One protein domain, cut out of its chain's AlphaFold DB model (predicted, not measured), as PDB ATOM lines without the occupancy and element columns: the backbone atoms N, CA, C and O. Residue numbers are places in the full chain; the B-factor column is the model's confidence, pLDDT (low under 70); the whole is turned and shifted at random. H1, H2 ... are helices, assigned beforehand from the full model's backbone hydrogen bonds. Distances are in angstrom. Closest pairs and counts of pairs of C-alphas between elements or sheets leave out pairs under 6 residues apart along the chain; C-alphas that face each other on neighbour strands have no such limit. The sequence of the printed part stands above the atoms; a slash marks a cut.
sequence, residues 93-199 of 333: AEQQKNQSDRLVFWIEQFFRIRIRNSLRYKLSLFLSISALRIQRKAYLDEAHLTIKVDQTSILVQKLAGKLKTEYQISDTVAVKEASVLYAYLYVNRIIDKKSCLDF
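This is residues 93 to 199 of the 333 residues of the protein "Mga domain-containing protein" of Bifidobacterium adolescentis (UniProt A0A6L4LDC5). H1 crosses H2, and H3 crosses H4; the two crossed pairs sit next to each other. Residues 197 to 198 pair antiparallel with 148 to 149. The printed part, 107 residues with four named helices, H1 to H4 in order, is all helix and compact: radius of gyration of the C-alphas 12.9 A, spans 36 by 31 by 21 A.

Start at H2, residues 117 to 135; H1, residues 94 to 111, touches it with residues 96 to 104 alone, closest C-alphas Ser 100 and Ser 124, 5.2 A. H3, residues 154 to 167, only just touches H2, with residue 167 alone and 3 pairs of C-alphas within 8 A, closest Ala 131 and Tyr 167, 7.1 A. H4, residues 171 to 187, touches H3 at a steep tilt of 65 degrees, closest C-alphas Ala 160 and Ala 174, 4.7 A. Every O i to N i+4 pair in H1, H2, H3 and H4 is within hydrogen-bond range.

Find C-alpha 94 at (562.097, 677.406, 723.867), where H1 begins; H2 is 26.7 A long, and H4 ends at C-alpha 187, (583.316, 683.938, 740.777).

The link H2 to H3 is long; the printed part has no cut, and no printed residue is under 70 in pLDDT.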
ATOM      1  N   ALA A  93     560.867 676.032 728.397       85.94
ATOM      2  CA  ALA A  93     560.340 676.172 727.049       85.94
ATOM      3  C   ALA A  93     561.312 676.988 726.172       85.94
ATOM      4  O   ALA A  93     562.198 677.698 726.657       85.94
ATOM      5  N   GLU A  94     561.173 676.841 724.856       85.56
ATOM      6  CA  GLU A  94     562.097 677.406 723.867       85.56
ATOM      7  C   GLU A  94     562.224 678.931 723.983       85.56
ATOM      8  O   GLU A  94     563.321 679.480 723.908       85.56
ATOM      9  N   GLN A  95     561.118 679.613 724.284       86.75
ATOM     10  CA  GLN A  95     561.106 681.054 724.519       86.75
ATOM     11  C   GLN A  95     562.053 681.470 725.656       86.75
ATOM     12  O   GLN A  95     562.776 682.456 725.510       86.75
ATOM     13  N   GLN A  96     562.074 680.727 726.768       86.88
ATOM     14  CA  GLN A  96     562.950 680.995 727.912       86.88
ATOM     15  C   GLN A  96     564.415 680.739 727.556       86.88
ATOM     16  O   GLN A  96     565.268 681.547 727.910       86.88
ATOM     17  N   LYS A  97     564.712 679.661 726.817       86.56
ATOM     18  CA  LYS A  97     566.079 679.380 726.344       86.56
ATOM     19  C   LYS A  97     566.590 680.509 725.448       86.56
ATOM     20  O   LYS A  97     567.638 681.085 725.720       86.56
ATOM     21  N   ASN A  98     565.780 680.919 724.471       89.81
ATOM     22  CA  ASN A  98     566.106 682.018 723.564       89.81
ATOM     23  C   ASN A  98     566.290 683.349 724.311       89.81
ATOM     24  O   ASN A  98     567.152 684.148 723.953       89.81
ATOM     25  N   GLN A  99     565.492 683.604 725.353       92.44
ATOM     26  CA  GLN A  99     565.649 684.779 726.213       92.44
ATOM     27  C   GLN A  99     566.996 684.773 726.946       92.44
ATOM     28  O   GLN A  99     567.723 685.768 726.903       92.44
ATOM     29  N   SER A 100     567.352 683.651 727.570       93.19
ATOM     30  CA  SER A 100     568.633 683.484 728.255       93.19
ATOM     31  C   SER A 100     569.812 683.618 727.295       93.19
ATOM     32  O   SER A 100     570.752 684.347 727.593       93.19
ATOM     33  N   ASP A 101     569.750 683.015 726.109       92.25
ATOM     34  CA  ASP A 101     570.840 683.081 725.132       92.25
ATOM     35  C   ASP A 101     571.060 684.498 724.581       92.25
ATOM     36  O   ASP A 101     572.207 684.914 724.384       92.25
ATOM     37  N   ARG A 102     569.984 685.282 724.402       95.06
ATOM     38  CA  ARG A 102     570.088 686.716 724.075       95.06
ATOM     39  C   ARG A 102     570.740 687.514 725.199       95.06
ATOM     40  O   ARG A 102     571.550 688.396 724.917       95.06
ATOM     41  N   LEU A 103     570.408 687.221 726.457       97.00
ATOM     42  CA  LEU A 103     571.055 687.859 727.606       97.00
ATOM     43  C   LEU A 103     572.540 687.504 727.684       97.00
ATOM     44  O   LEU A 103     573.352 688.399 727.892       97.00
ATOM     45  N   VAL A 104     572.907 686.242 727.454       97.00
ATOM     46  CA  VAL A 104     574.315 685.823 727.398       97.00
ATOM     47  C   VAL A 104     575.071 686.595 726.319       97.00
ATOM     48  O   VAL A 104     576.127 687.157 726.599       97.00
ATOM     49  N   PHE A 105     574.514 686.679 725.108       96.94
ATOM     50  CA  PHE A 105     575.120 687.457 724.028       96.94
ATOM     51  C   PHE A 105     575.272 688.936 724.404       96.94
ATOM     52  O   PHE A 105     576.318 689.534 724.176       96.94
ATOM     53  N   TRP A 106     574.256 689.532 725.030       97.88
ATOM     54  CA  TRP A 106     574.342 690.914 725.497       97.88
ATOM     55  C   TRP A 106     575.441 691.101 726.557       97.88
ATOM     56  O   TRP A 106     576.170 692.086 726.489       97.88
ATOM     57  N   ILE A 107     575.604 690.156 727.491       97.38
ATOM     58  CA  ILE A 107     576.666 690.178 728.512       97.38
ATOM     59  C   ILE A 107     578.051 690.141 727.849       97.38
ATOM     60  O   ILE A 107     578.921 690.925 728.228       97.38
ATOM     61  N   GLU A 108     578.246 689.299 726.829       96.88
ATOM     62  CA  GLU A 108     579.490 689.259 726.043       96.88
ATOM     63  C   GLU A 108     579.818 690.620 725.426       96.88
ATOM     64  O   GLU A 108     580.937 691.113 725.569       96.88
ATOM     65  N   GLN A 109     578.831 691.267 724.798       97.31
ATOM     66  CA  GLN A 109     579.017 692.591 724.199       97.31
ATOM     67  C   GLN A 109     579.265 693.673 725.256       97.31
ATOM     68  O   GLN A 109     580.133 694.529 725.081       97.31
ATOM     69  N   PHE A 110     578.525 693.630 726.366       96.19
ATOM     70  CA  PHE A 110     578.603 694.624 727.431       96.19
ATOM     71  C   PHE A 110     579.977 694.636 728.107       96.19
ATOM     72  O   PHE A 110     580.562 695.704 728.290       96.19
ATOM     73  N   PHE A 111     580.516 693.458 728.427       95.31
ATOM     74  CA  PHE A 111     581.843 693.327 729.030       95.31
ATOM     75  C   PHE A 111     582.980 693.252 728.004       95.31
ATOM     76  O   PHE A 111     584.141 693.322 728.401       95.31
ATOM     77  N   ARG A 112     582.665 693.169 726.703       95.88
ATOM     78  CA  ARG A 112     583.626 692.987 725.599       95.88
ATOM     79  C   ARG A 112     584.486 691.734 725.783       95.88
ATOM     80  O   ARG A 112     585.706 691.771 725.640       95.88
ATOM     81  N   ILE A 113     583.828 690.630 726.115       95.38
ATOM     82  CA  ILE A 113     584.446 689.329 726.385       95.38
ATOM     83  C   ILE A 113     583.893 688.266 725.439       95.38
ATOM     84  O   ILE A 113     582.809 688.412 724.878       95.38
ATOM     85  N   ARG A 114     584.617 687.152 725.315       94.38
ATOM     86  CA  ARG A 114     584.139 685.945 724.636       94.38
ATOM     87  C   ARG A 114     584.014 684.814 725.645       94.38
ATOM     88  O   ARG A 114     585.018 684.385 726.213       94.38
ATOM     89  N   ILE A 115     582.803 684.305 725.850       93.38
ATOM     90  CA  ILE A 115     582.557 683.249 726.831       93.38
ATOM     91  C   ILE A 115     582.746 681.887 726.155       93.38
ATOM     92  O   ILE A 115     582.171 681.603 725.105       93.38
ATOM     93  N   ARG A 116     583.556 681.009 726.762       91.19
ATOM     94  CA  ARG A 116     583.735 679.624 726.286       91.19
ATOM     95  C   ARG A 116     582.398 678.874 726.323       91.19
ATOM     96  O   ARG A 116     581.630 679.052 727.262       91.19
ATOM     97  N   ASN A 117     582.150 677.968 725.374       88.94
ATOM     98  CA  ASN A 117     580.864 677.256 725.245       88.94
ATOM     99  C   ASN A 117     580.384 676.591 726.549       88.94
ATOM    100  O   ASN A 117     579.203 676.665 726.880       88.94
ATOM    101  N   SER A 118     581.296 675.992 727.320       85.38
ATOM    102  CA  SER A 118     580.968 675.373 728.609       85.38
ATOM    103  C   SER A 118     580.462 676.388 729.641       85.38
ATOM    104  O   SER A 118     579.473 676.127 730.319       85.38
ATOM    105  N   LEU A 119     581.088 677.565 729.737       89.00
ATOM    106  CA  LEU A 119     580.634 678.661 730.600       89.00
ATOM    107  C   LEU A 119     579.362 679.322 730.058       89.00
ATOM    108  O   LEU A 119     578.503 679.723 730.838       89.00
ATOM    109  N   ARG A 120     579.204 679.376 728.731       92.25
ATOM    110  CA  ARG A 120     578.003 679.893 728.068       92.25
ATOM    111  C   ARG A 120     576.774 679.070 728.454       92.25
ATOM    112  O   ARG A 120     575.760 679.642 728.841       92.25
ATOM    113  N   TYR A 121     576.892 677.740 728.419       88.44
ATOM    114  CA  TYR A 121     575.847 676.821 728.877       88.44
ATOM    115  C   TYR A 121     575.491 677.056 730.350       88.44
ATOM    116  O   TYR A 121     574.316 677.201 730.679       88.44
ATOM    117  N   LYS A 122     576.498 677.158 731.227       89.56
ATOM    118  CA  LYS A 122     576.296 677.420 732.661       89.56
ATOM    119  C   LYS A 122     575.563 678.736 732.914       89.56
ATOM    120  O   LYS A 122     574.575 678.758 733.643       89.56
ATOM    121  N   LEU A 123     575.995 679.814 732.262       93.62
ATOM    122  CA  LEU A 123     575.352 681.118 732.389       93.62
ATOM    123  C   LEU A 123     573.919 681.094 731.839       93.62
ATOM    124  O   LEU A 123     573.008 681.594 732.493       93.62
ATOM    125  N   SER A 124     573.691 680.465 730.681       93.06
ATOM    126  CA  SER A 124     572.345 680.319 730.107       93.06
ATOM    127  C   SER A 124     571.422 679.512 731.029       93.06
ATOM    128  O   SER A 124     570.271 679.896 731.255       93.06
ATOM    129  N   LEU A 125     571.930 678.443 731.654       91.38
ATOM    130  CA  LEU A 125     571.201 677.665 732.656       91.38
ATOM    131  C   LEU A 125     570.835 678.517 733.880       91.38
ATOM    132  O   LEU A 125     569.674 678.541 734.288       91.38
ATOM    133  N   PHE A 126     571.802 679.255 734.432       92.31
ATOM    134  CA  PHE A 126     571.592 680.157 735.566       92.31
ATOM    135  C   PHE A 126     570.524 681.225 735.274       92.31
ATOM    136  O   PHE A 126     569.610 681.441 736.078       92.31
ATOM    137  N   LEU A 127     570.596 681.856 734.099       94.88
ATOM    138  CA  LEU A 127     569.633 682.865 733.655       94.88
ATOM    139  C   LEU A 127     568.241 682.267 733.413       94.88
ATOM    140  O   LEU A 127     567.241 682.882 733.777       94.88
ATOM    141  N   SER A 128     568.162 681.045 732.882       93.50
ATOM    142  CA  SER A 128     566.888 680.357 732.633       93.50
ATOM    143  C   SER A 128     566.167 679.998 733.933       93.50
ATOM    144  O   SER A 128     564.957 680.195 734.056       93.50
ATOM    145  N   ILE A 129     566.911 679.524 734.935       92.75
ATOM    146  CA  ILE A 129     566.392 679.283 736.288       92.75
ATOM    147  C   ILE A 129     565.903 680.601 736.884       92.75
ATOM    148  O   ILE A 129     564.764 680.674 737.345       92.75
ATOM    149  N   SER A 130     566.728 681.647 736.828       93.12
ATOM    150  CA  SER A 130     566.383 682.965 737.362       93.12
ATOM    151  C   SER A 130     565.108 683.519 736.726       93.12
ATOM    152  O   SER A 130     564.205 683.935 737.448       93.12
ATOM    153  N   ALA A 131     564.956 683.411 735.404       93.19
ATOM    154  CA  ALA A 131     563.751 683.827 734.691       93.19
ATOM    155  C   ALA A 131     562.483 683.124 735.215       93.19
ATOM    156  O   ALA A 131     561.487 683.786 735.512       93.19
ATOM    157  N   LEU A 132     562.516 681.797 735.400       92.19
ATOM    158  CA  LEU A 132     561.368 681.051 735.933       92.19
ATOM    159  C   LEU A 132     561.021 681.441 737.376       92.19
ATOM    160  O   LEU A 132     559.845 681.483 737.746       92.19
ATOM    161  N   ARG A 133     562.026 681.731 738.207       93.38
ATOM    162  CA  ARG A 133     561.814 682.177 739.593       93.38
ATOM    163  C   ARG A 133     561.248 683.596 739.648       93.38
ATOM    164  O   ARG A 133     560.248 683.825 740.333       93.38
ATOM    165  N   ILE A 134     561.784 684.503 738.834       93.06
ATOM    166  CA  ILE A 134     561.308 685.883 738.676       93.06
ATOM    167  C   ILE A 134     559.846 685.922 738.205       93.06
ATOM    168  O   ILE A 134     559.041 686.650 738.786       93.06
ATOM    169  N   GLN A 135     559.456 685.082 737.238       90.81
ATOM    170  CA  GLN A 135     558.058 684.962 736.784       90.81
ATOM    171  C   GLN A 135     557.091 684.580 737.915       90.81
ATOM    172  O   GLN A 135     555.913 684.937 737.891       90.81
ATOM    173  N   ARG A 136     557.582 683.873 738.937       90.69
ATOM    174  CA  ARG A 136     556.818 683.486 740.131       90.69
ATOM    175  C   ARG A 136     556.927 684.500 741.271       90.69
ATOM    176  O   ARG A 136     556.439 684.219 742.366       90.69
ATOM    177  N   LYS A 137     557.543 685.658 741.015       92.31
ATOM    178  CA  LYS A 137     557.874 686.697 741.998       92.31
ATOM    179  C   LYS A 137     558.765 686.189 743.140       92.31
ATOM    180  O   LYS A 137     558.669 686.670 744.265       92.31
ATOM    181  N   ALA A 138     559.592 685.180 742.859       92.62
ATOM    182  CA  ALA A 138     560.596 684.654 743.775       92.62
ATOM    183  C   ALA A 138     561.946 685.304 743.444       92.62
ATOM    184  O   ALA A 138     562.704 684.819 742.600       92.62
ATOM    185  N   TYR A 139     562.182 686.462 744.052       93.25
ATOM    186  CA  TYR A 139     563.339 687.308 743.776       93.25
ATOM    187  C   TYR A 139     564.499 687.005 744.711       93.25
ATOM    188  O   TYR A 139     564.293 686.593 745.854       93.25
ATOM    189  N   LEU A 140     565.712 687.242 744.222       89.50
ATOM    190  CA  LEU A 140     566.899 687.231 745.063       89.50
ATOM    191  C   LEU A 140     566.869 688.397 746.052       89.50
ATOM    192  O   LEU A 140     566.372 689.487 745.758       89.50
ATOM    193  N   ASP A 141     567.434 688.145 747.226       80.44
ATOM    194  CA  ASP A 141     567.656 689.162 748.241       80.44
ATOM    195  C   ASP A 141     569.135 689.183 748.611       80.44
ATOM    196  O   ASP A 141     569.704 688.138 748.921       80.44
ATOM    197  N   GLU A 142     569.754 690.362 748.564       70.25
ATOM    198  CA  GLU A 142     571.178 690.522 748.872       70.25
ATOM    199  C   GLU A 142     571.478 690.219 750.340       70.25
ATOM    200  O   GLU A 142     572.555 689.727 750.638       70.25
ATOM    201  N   ALA A 143     570.506 690.391 751.243       71.69
ATOM    202  CA  ALA A 143     570.653 690.006 752.651       71.69
ATOM    203  C   ALA A 143     570.988 688.513 752.848       71.69
ATOM    204  O   ALA A 143     571.368 688.093 753.937       71.69
ATOM    205  N   HIS A 144     570.814 687.699 751.807       70.81
ATOM    206  CA  HIS A 144     571.153 686.285 751.795       70.81
ATOM    207  C   HIS A 144     572.495 685.963 751.122       70.81
ATOM    208  O   HIS A 144     572.862 684.786 751.059       70.81
ATOM    209  N   LEU A 145     573.186 686.968 750.583       72.19
ATOM    210  CA  LEU A 145     574.544 686.839 750.076       72.19
ATOM    211  C   LEU A 145     575.531 687.099 751.209       72.19
ATOM    212  O   LEU A 145     575.331 687.973 752.045       72.19
ATOM    213  N   THR A 146     576.625 686.350 751.202       77.56
ATOM    214  CA  THR A 146     577.753 686.523 752.123       77.56
ATOM    215  C   THR A 146     578.742 687.600 751.669       77.56
ATOM    216  O   THR A 146     579.777 687.786 752.297       77.56
ATOM    217  N   ILE A 147     578.448 688.282 750.560       85.19
ATOM    218  CA  ILE A 147     579.281 689.336 749.983       85.19
ATOM    219  C   ILE A 147     578.434 690.578 749.749       85.19
ATOM    220  O   ILE A 147     577.263 690.472 749.371       85.19
ATOM    221  N   LYS A 148     579.045 691.749 749.916       88.62
ATOM    222  CA  LYS A 148     578.400 693.029 749.624       88.62
ATOM    223  C   LYS A 148     578.668 693.430 748.185       88.62
ATOM    224  O   LYS A 148     579.785 693.272 747.685       88.62
ATOM    225  N   VAL A 149     577.654 693.980 747.528       90.69
ATOM    226  CA  VAL A 149     577.778 694.490 746.165       90.69
ATOM    227  C   VAL A 149     577.502 695.988 746.148       90.69
ATOM    228  O   VAL A 149     576.469 696.445 746.632       90.69
ATOM    229  N   ASP A 150     578.400 696.771 745.545       93.62
ATOM    230  CA  ASP A 150     578.142 698.191 745.294       93.62
ATOM    231  C   ASP A 150     577.033 698.337 744.246       93.62
ATOM    232  O   ASP A 150     577.262 698.341 743.032       93.62
ATOM    233  N   GLN A 151     575.808 698.474 744.743       92.44
ATOM    234  CA  GLN A 151     574.622 698.667 743.927       92.44
ATOM    235  C   GLN A 151     574.652 699.986 743.150       92.44
ATOM    236  O   GLN A 151     573.967 700.092 742.138       92.44
ATOM    237  N   THR A 152     575.419 700.992 743.579       93.81
ATOM    238  CA  THR A 152     575.483 702.302 742.909       93.81
ATOM    239  C   THR A 152     576.411 702.303 741.697       93.81
ATOM    240  O   THR A 152     576.320 703.187 740.842       93.81
ATOM    241  N   SER A 153     577.252 701.275 741.571       95.38
ATOM    242  CA  SER A 153     578.141 701.091 740.433       95.38
ATOM    243  C   SER A 153     577.399 701.147 739.099       95.38
ATOM    244  O   SER A 153     576.402 700.458 738.866       95.38
ATOM    245  N   ILE A 154     577.981 701.884 738.152       94.69
ATOM    246  CA  ILE A 154     577.499 701.989 736.769       94.69
ATOM    247  C   ILE A 154     577.361 700.601 736.120       94.69
ATOM    248  O   ILE A 154     576.460 700.391 735.307       94.69
ATOM    249  N   LEU A 155     578.236 699.645 736.459       94.88
ATOM    250  CA  LEU A 155     578.175 698.289 735.905       94.88
ATOM    251  C   LEU A 155     576.925 697.546 736.386       94.88
ATOM    252  O   LEU A 155     576.193 696.989 735.565       94.88
ATOM    253  N   VAL A 156     576.662 697.585 737.694       95.62
ATOM    254  CA  VAL A 156     575.495 696.939 738.311       95.62
ATOM    255  C   VAL A 156     574.208 697.610 737.837       95.62
ATOM    256  O   VAL A 156     573.276 696.921 737.433       95.62
ATOM    257  N   GLN A 157     574.177 698.941 737.762       97.31
ATOM    258  CA  GLN A 157     573.015 699.693 737.282       97.31
ATOM    259  C   GLN A 157     572.686 699.417 735.807       97.31
ATOM    260  O   GLN A 157     571.520 699.267 735.443       97.31
ATOM    261  N   LYS A 158     573.694 699.275 734.934       97.19
ATOM    262  CA  LYS A 158     573.462 698.896 733.528       97.19
ATOM    263  C   LYS A 158     572.943 697.466 733.389       97.19
ATOM    264  O   LYS A 158     572.037 697.230 732.587       97.19
ATOM    265  N   LEU A 159     573.476 696.529 734.177       96.88
ATOM    266  CA  LEU A 159     572.935 695.170 734.264       96.88
ATOM    267  C   LEU A 159     571.479 695.200 734.738       96.88
ATOM    268  O   LEU A 159     570.616 694.621 734.080       96.88
ATOM    269  N   ALA A 160     571.187 695.937 735.811       97.44
ATOM    270  CA  ALA A 160     569.843 696.099 736.351       97.44
ATOM    271  C   ALA A 160     568.875 696.653 735.298       97.44
ATOM    272  O   ALA A 160     567.819 696.069 735.077       97.44
ATOM    273  N   GLY A 161     569.251 697.702 734.560       98.00
ATOM    274  CA  GLY A 161     568.428 698.245 733.475       98.00
ATOM    275  C   GLY A 161     568.111 697.215 732.380       98.00
ATOM    276  O   GLY A 161     566.975 697.142 731.894       98.00
ATOM    277  N   LYS A 162     569.085 696.362 732.029       97.88
ATOM    278  CA  LYS A 162     568.863 695.270 731.073       97.88
ATOM    279  C   LYS A 162     567.913 694.209 731.633       97.88
ATOM    280  O   LYS A 162     566.970 693.837 730.935       97.88
ATOM    281  N   LEU A 163     568.116 693.757 732.873       96.94
ATOM    282  CA  LEU A 163     567.258 692.754 733.521       96.94
ATOM    283  C   LEU A 163     565.835 693.273 733.755       96.94
ATOM    284  O   LEU A 163     564.872 692.544 733.523       96.94
ATOM    285  N   LYS A 164     565.690 694.545 734.139       97.25
ATOM    286  CA  LYS A 164     564.404 695.239 734.280       97.25
ATOM    287  C   LYS A 164     563.581 695.126 733.006       97.25
ATOM    288  O   LYS A 164     562.422 694.724 733.054       97.25
ATOM    289  N   THR A 165     564.193 695.469 731.877       95.75
ATOM    290  CA  THR A 165     563.529 695.460 730.570       95.75
ATOM    291  C   THR A 165     563.209 694.036 730.127       95.75
ATOM    292  O   THR A 165     562.101 693.764 729.676       95.75
ATOM    293  N   GLU A 166     564.164 693.116 730.278       94.62
ATOM    294  CA  GLU A 166     564.011 691.739 729.805       94.62
ATOM    295  C   GLU A 166     562.967 690.953 730.619       94.62
ATOM    296  O   GLU A 166     562.234 690.145 730.052       94.62
ATOM    297  N   TYR A 167     562.870 691.198 731.931       93.88
ATOM    298  CA  TYR A 167     561.978 690.462 732.834       93.88
ATOM    299  C   TYR A 167     560.755 691.246 733.324       93.88
ATOM    300  O   TYR A 167     559.924 690.670 734.025       93.88
ATOM    301  N   GLN A 168     560.618 692.525 732.959       95.06
ATOM    302  CA  GLN A 168     559.500 693.397 733.353       95.06
ATOM    303  C   GLN A 168     559.301 693.465 734.880       95.06
ATOM    304  O   GLN A 168     558.202 693.298 735.406       95.06
ATOM    305  N   ILE A 169     560.399 693.694 735.602       96.56
ATOM    306  CA  ILE A 169     560.454 693.783 737.071       96.56
ATOM    307  C   ILE A 169     560.660 695.231 737.541       96.56
ATOM    308  O   ILE A 169     560.956 696.113 736.739       96.56
ATOM    309  N   SER A 170     560.492 695.498 738.841       97.00
ATOM    310  CA  SER A 170     560.777 696.823 739.413       97.00
ATOM    311  C   SER A 170     562.281 697.110 739.458       97.00
ATOM    312  O   SER A 170     563.094 696.186 739.481       97.00
ATOM    313  N   ASP A 171     562.650 698.391 739.551       96.06
ATOM    314  CA  ASP A 171     564.051 698.820 739.690       96.06
ATOM    315  C   ASP A 171     564.740 698.175 740.895       96.06
ATOM    316  O   ASP A 171     565.834 697.630 740.781       96.06
ATOM    317  N   THR A 172     564.055 698.153 742.040       94.31
ATOM    318  CA  THR A 172     564.567 697.564 743.284       94.31
ATOM    319  C   THR A 172     564.904 696.082 743.141       94.31
ATOM    320  O   THR A 172     565.932 695.631 743.637       94.31
ATOM    321  N   VAL A 173     564.059 695.316 742.447       95.38
ATOM    322  CA  VAL A 173     564.297 693.891 742.190       95.38
ATOM    323  C   VAL A 173     565.405 693.720 741.156       95.38
ATOM    324  O   VAL A 173     566.272 692.868 741.327       95.38
ATOM    325  N   ALA A 174     565.409 694.543 740.107       96.75
ATOM    326  CA  ALA A 174     566.407 694.469 739.051       96.75
ATOM    327  C   ALA A 174     567.829 694.709 739.569       96.75
ATOM    328  O   ALA A 174     568.741 694.000 739.155       96.75
ATOM    329  N   VAL A 175     568.010 695.653 740.498       95.44
ATOM    330  CA  VAL A 175     569.305 695.907 741.148       95.44
ATOM    331  C   VAL A 175     569.756 694.695 741.959       95.44
ATOM    332  O   VAL A 175     570.877 694.237 741.768       95.44
ATOM    333  N   LYS A 176     568.880 694.105 742.782       93.62
ATOM    334  CA  LYS A 176     569.216 692.901 743.565       93.62
ATOM    335  C   LYS A 176     569.605 691.714 742.677       93.62
ATOM    336  O   LYS A 176     570.626 691.075 742.911       93.62
ATOM    337  N   GLU A 177     568.823 691.438 741.633       95.06
ATOM    338  CA  GLU A 177     569.119 690.367 740.669       95.06
ATOM    339  C   GLU A 177     570.428 690.641 739.904       95.06
ATOM    340  O   GLU A 177     571.225 689.728 739.686       95.06
ATOM    341  N   ALA A 178     570.691 691.902 739.541       95.25
ATOM    342  CA  ALA A 178     571.928 692.307 738.878       95.25
ATOM    343  C   ALA A 178     573.157 692.168 739.781       95.25
ATOM    344  O   ALA A 178     574.204 691.746 739.290       95.25
ATOM    345  N   SER A 179     573.038 692.467 741.076       93.06
ATOM    346  CA  SER A 179     574.117 692.281 742.050       93.06
ATOM    347  C   SER A 179     574.553 690.820 742.126       93.06
ATOM    348  O   SER A 179     575.740 690.517 741.995       93.06
ATOM    349  N   VAL A 180     573.593 689.895 742.245       91.31
ATOM    350  CA  VAL A 180     573.907 688.459 742.288       91.31
ATOM    351  C   VAL A 180     574.458 687.968 740.953       91.31
ATOM    352  O   VAL A 180     575.394 687.173 740.932       91.31
ATOM    353  N   LEU A 181     573.923 688.453 739.828       93.25
ATOM    354  CA  LEU A 181     574.464 688.124 738.511       93.25
ATOM    355  C   LEU A 181     575.915 688.606 738.369       93.25
ATOM    356  O   LEU A 181     576.752 687.852 737.885       93.25
ATOM    357  N   TYR A 182     576.239 689.825 738.803       93.31
ATOM    358  CA  TYR A 182     577.608 690.343 738.749       93.31
ATOM    359  C   TYR A 182     578.566 689.478 739.576       93.31
ATOM    360  O   TYR A 182     579.617 689.073 739.080       93.31
ATOM    361  N   ALA A 183     578.157 689.120 740.795       90.31
ATOM    362  CA  ALA A 183     578.895 688.192 741.638       90.31
ATOM    363  C   ALA A 183     579.094 686.825 740.964       90.31
ATOM    364  O   ALA A 183     580.224 686.350 740.877       90.31
ATOM    365  N   TYR A 184     578.027 686.242 740.404       90.06
ATOM    366  CA  TYR A 184     578.073 684.984 739.653       90.06
ATOM    367  C   TYR A 184     579.074 685.042 738.492       90.06
ATOM    368  O   TYR A 184     579.845 684.099 738.300       90.06
ATOM    369  N   LEU A 185     579.072 686.131 737.714       92.38
ATOM    370  CA  LEU A 185     579.984 686.314 736.582       92.38
ATOM    371  C   LEU A 185     581.445 686.358 737.043       92.38
ATOM    372  O   LEU A 185     582.303 685.747 736.405       92.38
ATOM    373  N   TYR A 186     581.729 687.049 738.146       90.88
ATOM    374  CA  TYR A 186     583.081 687.167 738.684       90.88
ATOM    375  C   TYR A 186     583.606 685.833 739.228       90.88
ATOM    376  O   TYR A 186     584.634 685.335 738.773       90.88
ATOM    377  N   VAL A 187     582.868 685.188 740.136       86.44
ATOM    378  CA  VAL A 187     583.316 683.938 740.777       86.44
ATOM    379  C   VAL A 187     583.439 682.769 739.791       86.44
ATOM    380  O   VAL A 187     584.239 681.858 739.990       86.44
ATOM    381  N   ASN A 188     582.690 682.795 738.682       85.69
ATOM    382  CA  ASN A 188     582.830 681.826 737.588       85.69
ATOM    383  C   ASN A 188     583.918 682.200 736.566       85.69
ATOM    384  O   ASN A 188     584.024 681.526 735.539       85.69
ATOM    385  N   ARG A 189     584.721 683.242 736.830       87.69
ATOM    386  CA  ARG A 189     585.765 683.773 735.936       87.69
ATOM    387  C   ARG A 189     585.254 684.093 734.529       87.69
ATOM    388  O   ARG A 189     585.938 683.873 733.532       87.69
ATOM    389  N   ILE A 190     584.013 684.567 734.438       91.50
ATOM    390  CA  ILE A 190     583.471 685.134 733.198       91.50
ATOM    391  C   ILE A 190     583.956 686.581 733.053       91.50
ATOM    392  O   ILE A 190     584.230 687.028 731.943       91.50
ATOM    393  N   ILE A 191     584.095 687.294 734.173       92.12
ATOM    394  CA  ILE A 191     584.722 688.615 734.248       92.12
ATOM    395  C   ILE A 191     585.850 688.598 735.281       92.12
ATOM    396  O   ILE A 191     585.742 687.927 736.302       92.12
ATOM    397  N   ASP A 192     586.892 689.395 735.047       85.50
ATOM    398  CA  ASP A 192     588.049 689.473 735.956       85.50
ATOM    399  C   ASP A 192     587.930 690.602 736.989       85.50
ATOM    400  O   ASP A 192     588.661 690.658 737.977       85.50
ATOM    401  N   LYS A 193     587.029 691.561 736.750       83.50
ATOM    402  CA  LYS A 193     586.898 692.748 737.596       83.50
ATOM    403  C   LYS A 193     586.019 692.442 738.802       83.50
ATOM    404  O   LYS A 193     584.822 692.235 738.641       83.50
ATOM    405  N   LYS A 194     586.600 692.547 739.999       86.62
ATOM    406  CA  LYS A 194     585.877 692.537 741.282       86.62
ATOM    407  C   LYS A 194     585.449 693.918 741.778       86.62
ATOM    408  O   LYS A 194     585.092 694.061 742.933       86.62
ATOM    409  N   SER A 195     585.510 694.951 740.934       86.25
ATOM    410  CA  SER A 195     585.396 696.364 741.343       86.25
ATOM    411  C   SER A 195     584.115 696.725 742.096       86.25
ATOM    412  O   SER A 195     584.065 697.776 742.720       86.25
ATOM    413  N   CYS A 196     583.074 695.899 741.995       89.75
ATOM    414  CA  CYS A 196     581.789 696.124 742.654       89.75
ATOM    415  C   CYS A 196     581.521 695.123 743.780       89.75
ATOM    416  O   CYS A 196     580.408 695.105 744.286       89.75
ATOM    417  N   LEU A 197     582.484 694.265 744.121       90.94
ATOM    418  CA  LEU A 197     582.335 693.210 745.116       90.94
ATOM    419  C   LEU A 197     583.243 693.485 746.303       90.94
ATOM    420  O   LEU A 197     584.441 693.725 746.137       90.94
ATOM    421  N   ASP A 198     582.666 693.379 747.489       90.50
ATOM    422  CA  ASP A 198     583.376 693.441 748.751       90.50
ATOM    423  C   ASP A 198     583.235 692.101 749.485       90.50
ATOM    424  O   ASP A 198     582.136 691.663 749.841       90.50
ATOM    425  N   PHE A 199     584.383 691.450 749.663       87.75
ATOM    426  CA  PHE A 199     584.535 690.162 750.334       87.75
ATOM    427  C   PHE A 199     585.014 690.321 751.784       87.75
ATOM    428  O   PHE A 199     585.321 689.317 752.418       87.75
TER     429      PHE A 199